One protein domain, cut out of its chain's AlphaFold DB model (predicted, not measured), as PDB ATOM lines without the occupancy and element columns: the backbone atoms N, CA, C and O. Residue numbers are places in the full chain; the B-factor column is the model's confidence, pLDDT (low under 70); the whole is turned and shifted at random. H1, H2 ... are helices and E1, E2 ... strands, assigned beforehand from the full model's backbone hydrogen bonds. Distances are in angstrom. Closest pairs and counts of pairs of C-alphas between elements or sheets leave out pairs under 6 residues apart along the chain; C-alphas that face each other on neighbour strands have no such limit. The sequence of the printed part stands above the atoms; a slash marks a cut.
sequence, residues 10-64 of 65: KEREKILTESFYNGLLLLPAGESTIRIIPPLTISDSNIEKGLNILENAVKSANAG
ATOM      1  N   LYS A  10     -34.972   4.778  12.113       92.44
ATOM      2  CA  LYS A  10     -34.670   5.927  12.983       92.44
ATOM      3  C   LYS A  10     -34.646   5.531  14.456       92.44
ATOM      4  O   LYS A  10     -33.758   5.937  15.200       92.44
ATOM      5  N   GLU A  11     -35.601   4.705  14.871       93.69
ATOM      6  CA  GLU A  11     -35.662   4.161  16.224       93.69
ATOM      7  C   GLU A  11     -34.434   3.295  16.502       93.69
ATOM      8  O   GLU A  11     -33.790   3.463  17.536       93.69
ATOM      9  N   ARG A  12     -34.052   2.427  15.555       94.94
ATOM     10  CA  ARG A  12     -32.846   1.599  15.665       94.94
ATOM     11  C   ARG A  12     -31.583   2.447  15.834       94.94
ATOM     12  O   ARG A  12     -30.758   2.123  16.684       94.94
ATOM     13  N   GLU A  13     -31.414   3.512  15.053       95.50
ATOM     14  CA  GLU A  13     -30.258   4.418  15.162       95.50
ATOM     15  C   GLU A  13     -30.221   5.170  16.493       95.50
ATOM     16  O   GLU A  13     -29.160   5.258  17.121       95.50
ATOM     17  N   LYS A  14     -31.379   5.645  16.967       95.94
ATOM     18  CA  LYS A  14     -31.488   6.292  18.277       95.94
ATOM     19  C   LYS A  14     -31.123   5.324  19.401       95.94
ATOM     20  O   LYS A  14     -30.323   5.677  20.259       95.94
ATOM     21  N   ILE A  15     -31.626   4.088  19.364       97.12
ATOM     22  CA  ILE A  15     -31.299   3.062  20.367       97.12
ATOM     23  C   ILE A  15     -29.794   2.774  20.393       97.12
ATOM     24  O   ILE A  15     -29.216   2.707  21.477       97.12
ATOM     25  N   LEU A  16     -29.149   2.618  19.229       97.06
ATOM     26  CA  LEU A  16     -27.702   2.380  19.151       97.06
ATOM     27  C   LEU A  16     -26.900   3.544  19.740       97.06
ATOM     28  O   LEU A  16     -25.989   3.321  20.534       97.06
ATOM     29  N   THR A  17     -27.267   4.771  19.373       96.81
ATOM     30  CA  THR A  17     -26.603   5.997  19.832       96.81
ATOM     31  C   THR A  17     -26.717   6.161  21.347       96.81
ATOM     32  O   THR A  17     -25.710   6.320  22.034       96.81
ATOM     33  N   GLU A  18     -27.932   6.046  21.886       97.38
ATOM     34  CA  GLU A  18     -28.184   6.142  23.326       97.38
ATOM     35  C   GLU A  18     -27.473   5.027  24.100       97.38
ATOM     36  O   GLU A  18     -26.838   5.290  25.120       97.38
ATOM     37  N   SER A  19     -27.520   3.785  23.606       97.94
ATOM     38  CA  SER A  19     -26.822   2.662  24.246       97.94
ATOM     39  C   SER A  19     -25.319   2.925  24.326       97.94
ATOM     40  O   SER A  19     -24.724   2.751  25.390       97.94
ATOM     41  N   PHE A  20     -24.721   3.419  23.237       97.81
ATOM     42  CA  PHE A  20     -23.296   3.727  23.173       97.81
ATOM     43  C   PHE A  20     -22.893   4.809  24.181       97.81
ATOM     44  O   PHE A  20     -21.949   4.605  24.945       97.81
ATOM     45  N   TYR A  21     -23.640   5.918  24.255       97.88
ATOM     46  CA  TYR A  21     -23.368   6.986  25.225       97.88
ATOM     47  C   TYR A  21     -23.545   6.546  26.683       97.88
ATOM     48  O   TYR A  21     -22.882   7.084  27.568       97.88
ATOM     49  N   ASN A  22     -24.379   5.536  26.934       97.62
ATOM     50  CA  ASN A  22     -24.575   4.948  28.260       97.62
ATOM     51  C   ASN A  22     -23.629   3.763  28.555       97.62
ATOM     52  O   ASN A  22     -23.781   3.090  29.576       97.62
ATOM     53  N   GLY A  23     -22.630   3.515  27.700       97.00
ATOM     54  CA  GLY A  23     -21.576   2.521  27.935       97.00
ATOM     55  C   GLY A  23     -21.902   1.099  27.470       97.00
ATOM     56  O   GLY A  23     -21.227   0.158  27.888       97.00
ATOM     57  N   LEU A  24     -22.907   0.923  26.609       98.06
ATOM     58  CA  LEU A  24     -23.257  -0.352  25.986       98.06
ATOM     59  C   LEU A  24     -23.009  -0.303  24.474       98.06
ATOM     60  O   LEU A  24     -23.714   0.374  23.728       98.06
ATOM     61  N   LEU A  25     -22.038  -1.085  24.002       97.19
ATOM     62  CA  LEU A  25     -21.785  -1.239  22.573       97.19
ATOM     63  C   LEU A  25     -22.724  -2.289  21.966       97.19
ATOM     64  O   LEU A  25     -22.750  -3.439  22.398       97.19
ATOM     65  N   LEU A  26     -23.449  -1.897  20.922       96.69
ATOM     66  CA  LEU A  26     -24.340  -2.758  20.144       96.69
ATOM     67  C   LEU A  26     -24.054  -2.582  18.655       96.69
ATOM     68  O   LEU A  26     -23.566  -1.535  18.229       96.69
ATOM     69  N   LEU A  27     -24.373  -3.600  17.858       94.94
ATOM     70  CA  LEU A  27     -24.125  -3.578  16.419       94.94
ATOM     71  C   LEU A  27     -25.436  -3.500  15.631       94.94
ATOM     72  O   LEU A  27     -26.400  -4.188  15.980       94.94
ATOM     73  N   PRO A  28     -25.487  -2.724  14.536       94.62
ATOM     74  CA  PRO A  28     -26.578  -2.836  13.579       94.62
ATOM     75  C   PRO A  28     -26.515  -4.185  12.851       94.62
ATOM     76  O   PRO A  28     -25.437  -4.720  12.582       94.62
ATOM     77  N   ALA A  29     -27.675  -4.729  12.490       91.38
ATOM     78  CA  ALA A  29     -27.771  -5.881  11.603       91.38
ATOM     79  C   ALA A  29     -28.987  -5.720  10.679       91.38
ATOM     80  O   ALA A  29     -30.116  -5.582  11.136       91.38
ATOM     81  N   GLY A  30     -28.778  -5.722   9.365       91.06
ATOM     82  CA  GLY A  30     -29.871  -5.502   8.412       91.06
ATOM     83  C   GLY A  30     -30.541  -4.126   8.555       91.06
ATOM     84  O   GLY A  30     -29.942  -3.169   9.039       91.06
ATOM     85  N   GLU A  31     -31.792  -4.032   8.104       89.62
ATOM     86  CA  GLU A  31     -32.497  -2.759   7.917       89.62
ATOM     87  C   GLU A  31     -32.830  -2.062   9.249       89.62
ATOM     88  O   GLU A  31     -32.368  -0.949   9.515       89.62
ATOM     89  N   SER A  32     -33.544  -2.747  10.144       92.62
ATOM     90  CA  SER A  32     -33.969  -2.202  11.442       92.62
ATOM     91  C   SER A  32     -33.757  -3.173  12.609       92.62
ATOM     92  O   SER A  32     -34.558  -3.185  13.542       92.62
ATOM     93  N   THR A  33     -32.712  -4.011  12.564       95.00
ATOM     94  CA  THR A  33     -32.402  -4.946  13.663       95.00
ATOM     95  C   THR A  33     -31.093  -4.597  14.368       95.00
ATOM     96  O   THR A  33     -30.200  -3.956  13.805       95.00
ATOM     97  N   ILE A  34     -31.009  -4.994  15.636       96.12
ATOM     98  CA  ILE A  34     -29.862  -4.774  16.515       96.12
ATOM     99  C   ILE A  34     -29.349  -6.144  16.939       96.12
ATOM    100  O   ILE A  34     -30.133  -7.022  17.300       96.12
ATOM    101  N   ARG A  35     -28.032  -6.328  16.897       97.00
ATOM    102  CA  ARG A  35     -27.379  -7.571  17.292       97.00
ATOM    103  C   ARG A  35     -26.731  -7.410  18.663       97.00
ATOM    104  O   ARG A  35     -25.911  -6.517  18.871       97.00
ATOM    105  N   ILE A  36     -27.084  -8.317  19.567       95.56
ATOM    106  CA  ILE A  36     -26.547  -8.420  20.925       95.56
ATOM    107  C   ILE A  36     -25.624  -9.645  20.939       95.56
ATOM    108  O   ILE A  36     -26.084 -10.755  20.686       95.56
ATOM    109  N   ILE A  37     -24.319  -9.439  21.154       95.38
ATOM    110  CA  ILE A  37     -23.293 -10.499  21.095       95.38
ATOM    111  C   ILE A  37     -22.376 -10.417  22.327       95.38
ATOM    112  O   ILE A  37     -21.194 -10.089  22.201       95.38
ATOM    113  N   PRO A  38     -22.899 -10.633  23.543       95.12
ATOM    114  CA  PRO A  38     -22.045 -10.687  24.716       95.12
ATOM    115  C   PRO A  38     -21.082 -11.887  24.612       95.12
ATOM    116  O   PRO A  38     -21.422 -12.899  23.989       95.12
ATOM    117  N   PRO A  39     -19.883 -11.811  25.213       96.00
ATOM    118  CA  PRO A  39     -18.995 -12.963  25.300       96.00
ATOM    119  C   PRO A  39     -19.629 -14.057  26.167       96.00
ATOM    120  O   PRO A  39     -20.317 -13.757  27.137       96.00
ATOM    121  N   LEU A  40     -19.347 -15.331  25.871       96.88
ATOM    122  CA  LEU A  40     -19.895 -16.476  26.622       96.88
ATOM    123  C   LEU A  40     -19.445 -16.527  28.094       96.88
ATOM    124  O   LEU A  40     -20.011 -17.266  28.889       96.88
ATOM    125  N   THR A  41     -18.413 -15.760  28.445       97.31
ATOM    126  CA  THR A  41     -17.820 -15.667  29.786       97.31
ATOM    127  C   THR A  41     -18.273 -14.428  30.565       97.31
ATOM    128  O   THR A  41     -17.729 -14.148  31.633       97.31
ATOM    129  N   ILE A  42     -19.213 -13.642  30.029       97.25
ATOM    130  CA  ILE A  42     -19.757 -12.466  30.716       97.25
ATOM    131  C   ILE A  42     -20.429 -12.866  32.039       97.25
ATOM    132  O   ILE A  42     -21.033 -13.928  32.142       97.25
ATOM    133  N   SER A  43     -20.343 -12.004  33.052       98.31
ATOM    134  CA  SER A  43     -21.064 -12.199  34.310       98.31
ATOM    135  C   SER A  43     -22.533 -11.790  34.195       98.31
ATOM    136  O   SER A  43     -22.866 -10.840  33.481       98.31
ATOM    137  N   ASP A  44     -23.395 -12.426  34.990       97.19
ATOM    138  CA  ASP A  44     -24.825 -12.090  35.065       97.19
ATOM    139  C   ASP A  44     -25.056 -10.614  35.418       97.19
ATOM    140  O   ASP A  44     -25.897  -9.946  34.826       97.19
ATOM    141  N   SER A  45     -24.232 -10.051  36.311       97.88
ATOM    142  CA  SER A  45     -24.308  -8.631  36.674       97.88
ATOM    143  C   SER A  45     -24.058  -7.695  35.482       97.88
ATOM    144  O   SER A  45     -24.742  -6.680  35.335       97.88
ATOM    145  N   ASN A  46     -23.103  -8.030  34.608       97.44
ATOM    146  CA  ASN A  46     -22.832  -7.236  33.410       97.44
ATOM    147  C   ASN A  46     -23.914  -7.431  32.341       97.44
ATOM    148  O   ASN A  46     -24.261  -6.461  31.665       97.44
ATOM    149  N   ILE A  47     -24.467  -8.645  32.212       97.31
ATOM    150  CA  ILE A  47     -25.645  -8.912  31.373       97.31
ATOM    151  C   ILE A  47     -26.806  -8.018  31.814       97.31
ATOM    152  O   ILE A  47     -27.328  -7.269  30.990       97.31
ATOM    153  N   GLU A  48     -27.173  -8.039  33.097       97.88
ATOM    154  CA  GLU A  48     -28.288  -7.236  33.604       97.88
ATOM    155  C   GLU A  48     -28.053  -5.742  33.402       97.88
ATOM    156  O   GLU A  48     -28.936  -5.030  32.924       97.88
ATOM    157  N   LYS A  49     -26.841  -5.256  33.692       98.00
ATOM    158  CA  LYS A  49     -26.491  -3.852  33.455       98.00
ATOM    159  C   LYS A  49     -26.654  -3.472  31.980       98.00
ATOM    160  O   LYS A  49     -27.221  -2.419  31.686       98.00
ATOM    161  N   GLY A  50     -26.188  -4.318  31.062       97.69
ATOM    162  CA  GLY A  50     -26.348  -4.102  29.625       97.69
ATOM    163  C   GLY A  50     -27.815  -4.113  29.191       97.69
ATOM    164  O   GLY A  50     -28.250  -3.221  28.466       97.69
ATOM    165  N   LEU A  51     -28.608  -5.066  29.680       97.31
ATOM    166  CA  LEU A  51     -30.040  -5.142  29.377       97.31
ATOM    167  C   LEU A  51     -30.805  -3.918  29.900       97.31
ATOM    168  O   LEU A  51     -31.630  -3.373  29.169       97.31
ATOM    169  N   ASN A  52     -30.473  -3.421  31.093       98.25
ATOM    170  CA  ASN A  52     -31.068  -2.206  31.656       98.25
ATOM    171  C   ASN A  52     -30.762  -0.961  30.803       98.25
ATOM    172  O   ASN A  52     -31.645  -0.135  30.564       98.25
ATOM    173  N   ILE A  53     -29.525  -0.825  30.306       98.25
ATOM    174  CA  ILE A  53     -29.156   0.266  29.387       98.25
ATOM    175  C   ILE A  53     -29.969   0.170  28.091       98.25
ATOM    176  O   ILE A  53     -30.544   1.169  27.649       98.25
ATOM    177  N   LEU A  54     -30.063  -1.029  27.507       97.94
ATOM    178  CA  LEU A  54     -30.837  -1.263  26.290       97.94
ATOM    179  C   LEU A  54     -32.324  -0.933  26.488       97.94
ATOM    180  O   LEU A  54     -32.919  -0.260  25.646       97.94
ATOM    181  N   GLU A  55     -32.930  -1.367  27.594       97.44
ATOM    182  CA  GLU A  55     -34.338  -1.093  27.892       97.44
ATOM    183  C   GLU A  55     -34.611   0.417  27.978       97.44
ATOM    184  O   GLU A  55     -35.576   0.918  27.393       97.44
ATOM    185  N   ASN A  56     -33.728   1.161  28.647       97.56
ATOM    186  CA  ASN A  56     -33.834   2.614  28.749       97.56
ATOM    187  C   ASN A  56     -33.670   3.303  27.388       97.56
ATOM    188  O   ASN A  56     -34.441   4.212  27.066       97.56
ATOM    189  N   ALA A  57     -32.738   2.837  26.552       97.00
ATOM    190  CA  ALA A  57     -32.562   3.346  25.193       97.00
ATOM    191  C   ALA A  57     -33.817   3.110  24.327       97.00
ATOM    192  O   ALA A  57     -34.256   4.012  23.610       97.00
ATOM    193  N   VAL A  58     -34.454   1.939  24.443       95.88
ATOM    194  CA  VAL A  58     -35.720   1.623  23.754       95.88
ATOM    195  C   VAL A  58     -36.864   2.513  24.248       95.88
ATOM    196  O   VAL A  58     -37.626   3.039  23.431       95.88
ATOM    197  N   LYS A  59     -36.986   2.730  25.564       95.44
ATOM    198  CA  LYS A  59     -37.986   3.653  26.132       95.44
ATOM    199  C   LYS A  59     -37.783   5.079  25.618       95.44
ATOM    200  O   LYS A  59     -38.742   5.687  25.154       95.44
ATOM    201  N   SER A  60     -36.546   5.578  25.622       94.19
ATOM    202  CA  SER A  60     -36.196   6.900  25.080       94.19
ATOM    203  C   SER A  60     -36.538   7.020  23.592       94.19
ATOM    204  O   SER A  60     -37.093   8.030  23.151       94.19
ATOM    205  N   ALA A  61     -36.255   5.982  22.800       92.38
ATOM    206  CA  ALA A  61     -36.587   5.970  21.379       92.38
ATOM    207  C   ALA A  61     -38.097   6.040  21.121       92.38
ATOM    208  O   ALA A  61     -38.514   6.753  20.213       92.38
ATOM    209  N   ASN A  62     -38.899   5.383  21.960       87.31
ATOM    210  CA  ASN A  62     -40.359   5.399  21.858       87.31
ATOM    211  C   ASN A  62     -41.019   6.646  22.469       87.31
ATOM    212  O   ASN A  62     -42.105   7.006  22.039       87.31
ATOM    213  N   ALA A  63     -40.396   7.311  23.447       80.25
ATOM    214  CA  ALA A  63     -40.953   8.500  24.103       80.25
ATOM    215  C   ALA A  63     -40.956   9.766  23.218       80.25
ATOM    216  O   ALA A  63     -41.512  10.786  23.612       80.25
ATOM    217  N   GLY A  64     -40.306   9.717  22.049       61.09
ATOM    218  CA  GLY A  64     -40.303  10.800  21.058       61.09
ATOM    219  C   GLY A  64     -41.400  10.699  19.990       61.09
ATOM    220  O   GLY A  64     -41.331  11.462  19.028       61.09
TER     221      GLY A  64
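This is residues 10 to 64 of the 65 residues of the protein "Aminotransferase class III-fold pyridoxal phosphate-dependent enzyme" of Candidatus Micrarchaeum sp (UniProt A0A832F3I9). A long straight helix, H2, makes the longest axis; the shorter helix H1 packs steeply tilted on its later half, and a small two-stranded hairpin, E1 and E2, lies near H1. From E2, residues 36 to 43 lead away to the beginning of H2, and residues 40 to 45 stand free at that end. The printed part has 55 residues, with two named helices and two named strands in the order H1, E1, E2, H2; the sheet has the order E1 - E2 and is antiparallel. The class is mostly helix. The whole is compact, with a radius of gyration of the C-alphas of 11.2 A and spans of 34 by 23 by 14 A.

H1, residues 10 to 21, and H2, residues 44 to 62, touch, with 15 pairs of C-alphas within 8 A; the closest are those of Ile 15 and Ala 57, 5.0 A apart. Their lines stand at a steep tilt of 43 degrees, and they run opposite ways. In both helices every O i to N i+4 pair is within hydrogen-bond range. E1, residues 27 to 29, has Leu 27 as its closest residue to H1, its C-alpha 7.5 A from that of Leu 16. E2, residues 33 to 35, has its C-alpha of Thr 33 at 6.9 A from that of Arg 12, the closest C-alphas of H1 and E2. E1 and E2 form a hairpin of antiparallel neighbours, with 133 degrees between their directions. The C-alphas of Pro 28 and Ile 34 face each other at 4.8 A. N 35 and O 27 are within hydrogen-bond range at 2.8 A, and N 29 and O 33 at 2.9 A. E1 and H2 are apart.

H1 begins at C-alpha 10, at (-34.670, 5.927, 12.983), and is 16.7 A long from first to last C-alpha. E1 is 6.5 A long and E2 6.7 A. H2, with 19 residues the longest helix, measures 26.9 A from C-alpha 44, at (-24.825, -12.090, 35.065), to C-alpha 62, at (-40.359, 5.399, 21.858).

The two C-alphas farthest apart are those of Thr 41 and Gly 64, at 35.8 A, while those of Lys 10 and Gly 64, the first and last printed, are 11.0 A apart. The printed part has no cut. The links from H1 to E1 and from E1 to E2 are tight, and the link from E2 to H2, with 8 residues, is short; no link is long. The mean pLDDT of the printed part is 95.1, and residue 64 alone is under 70.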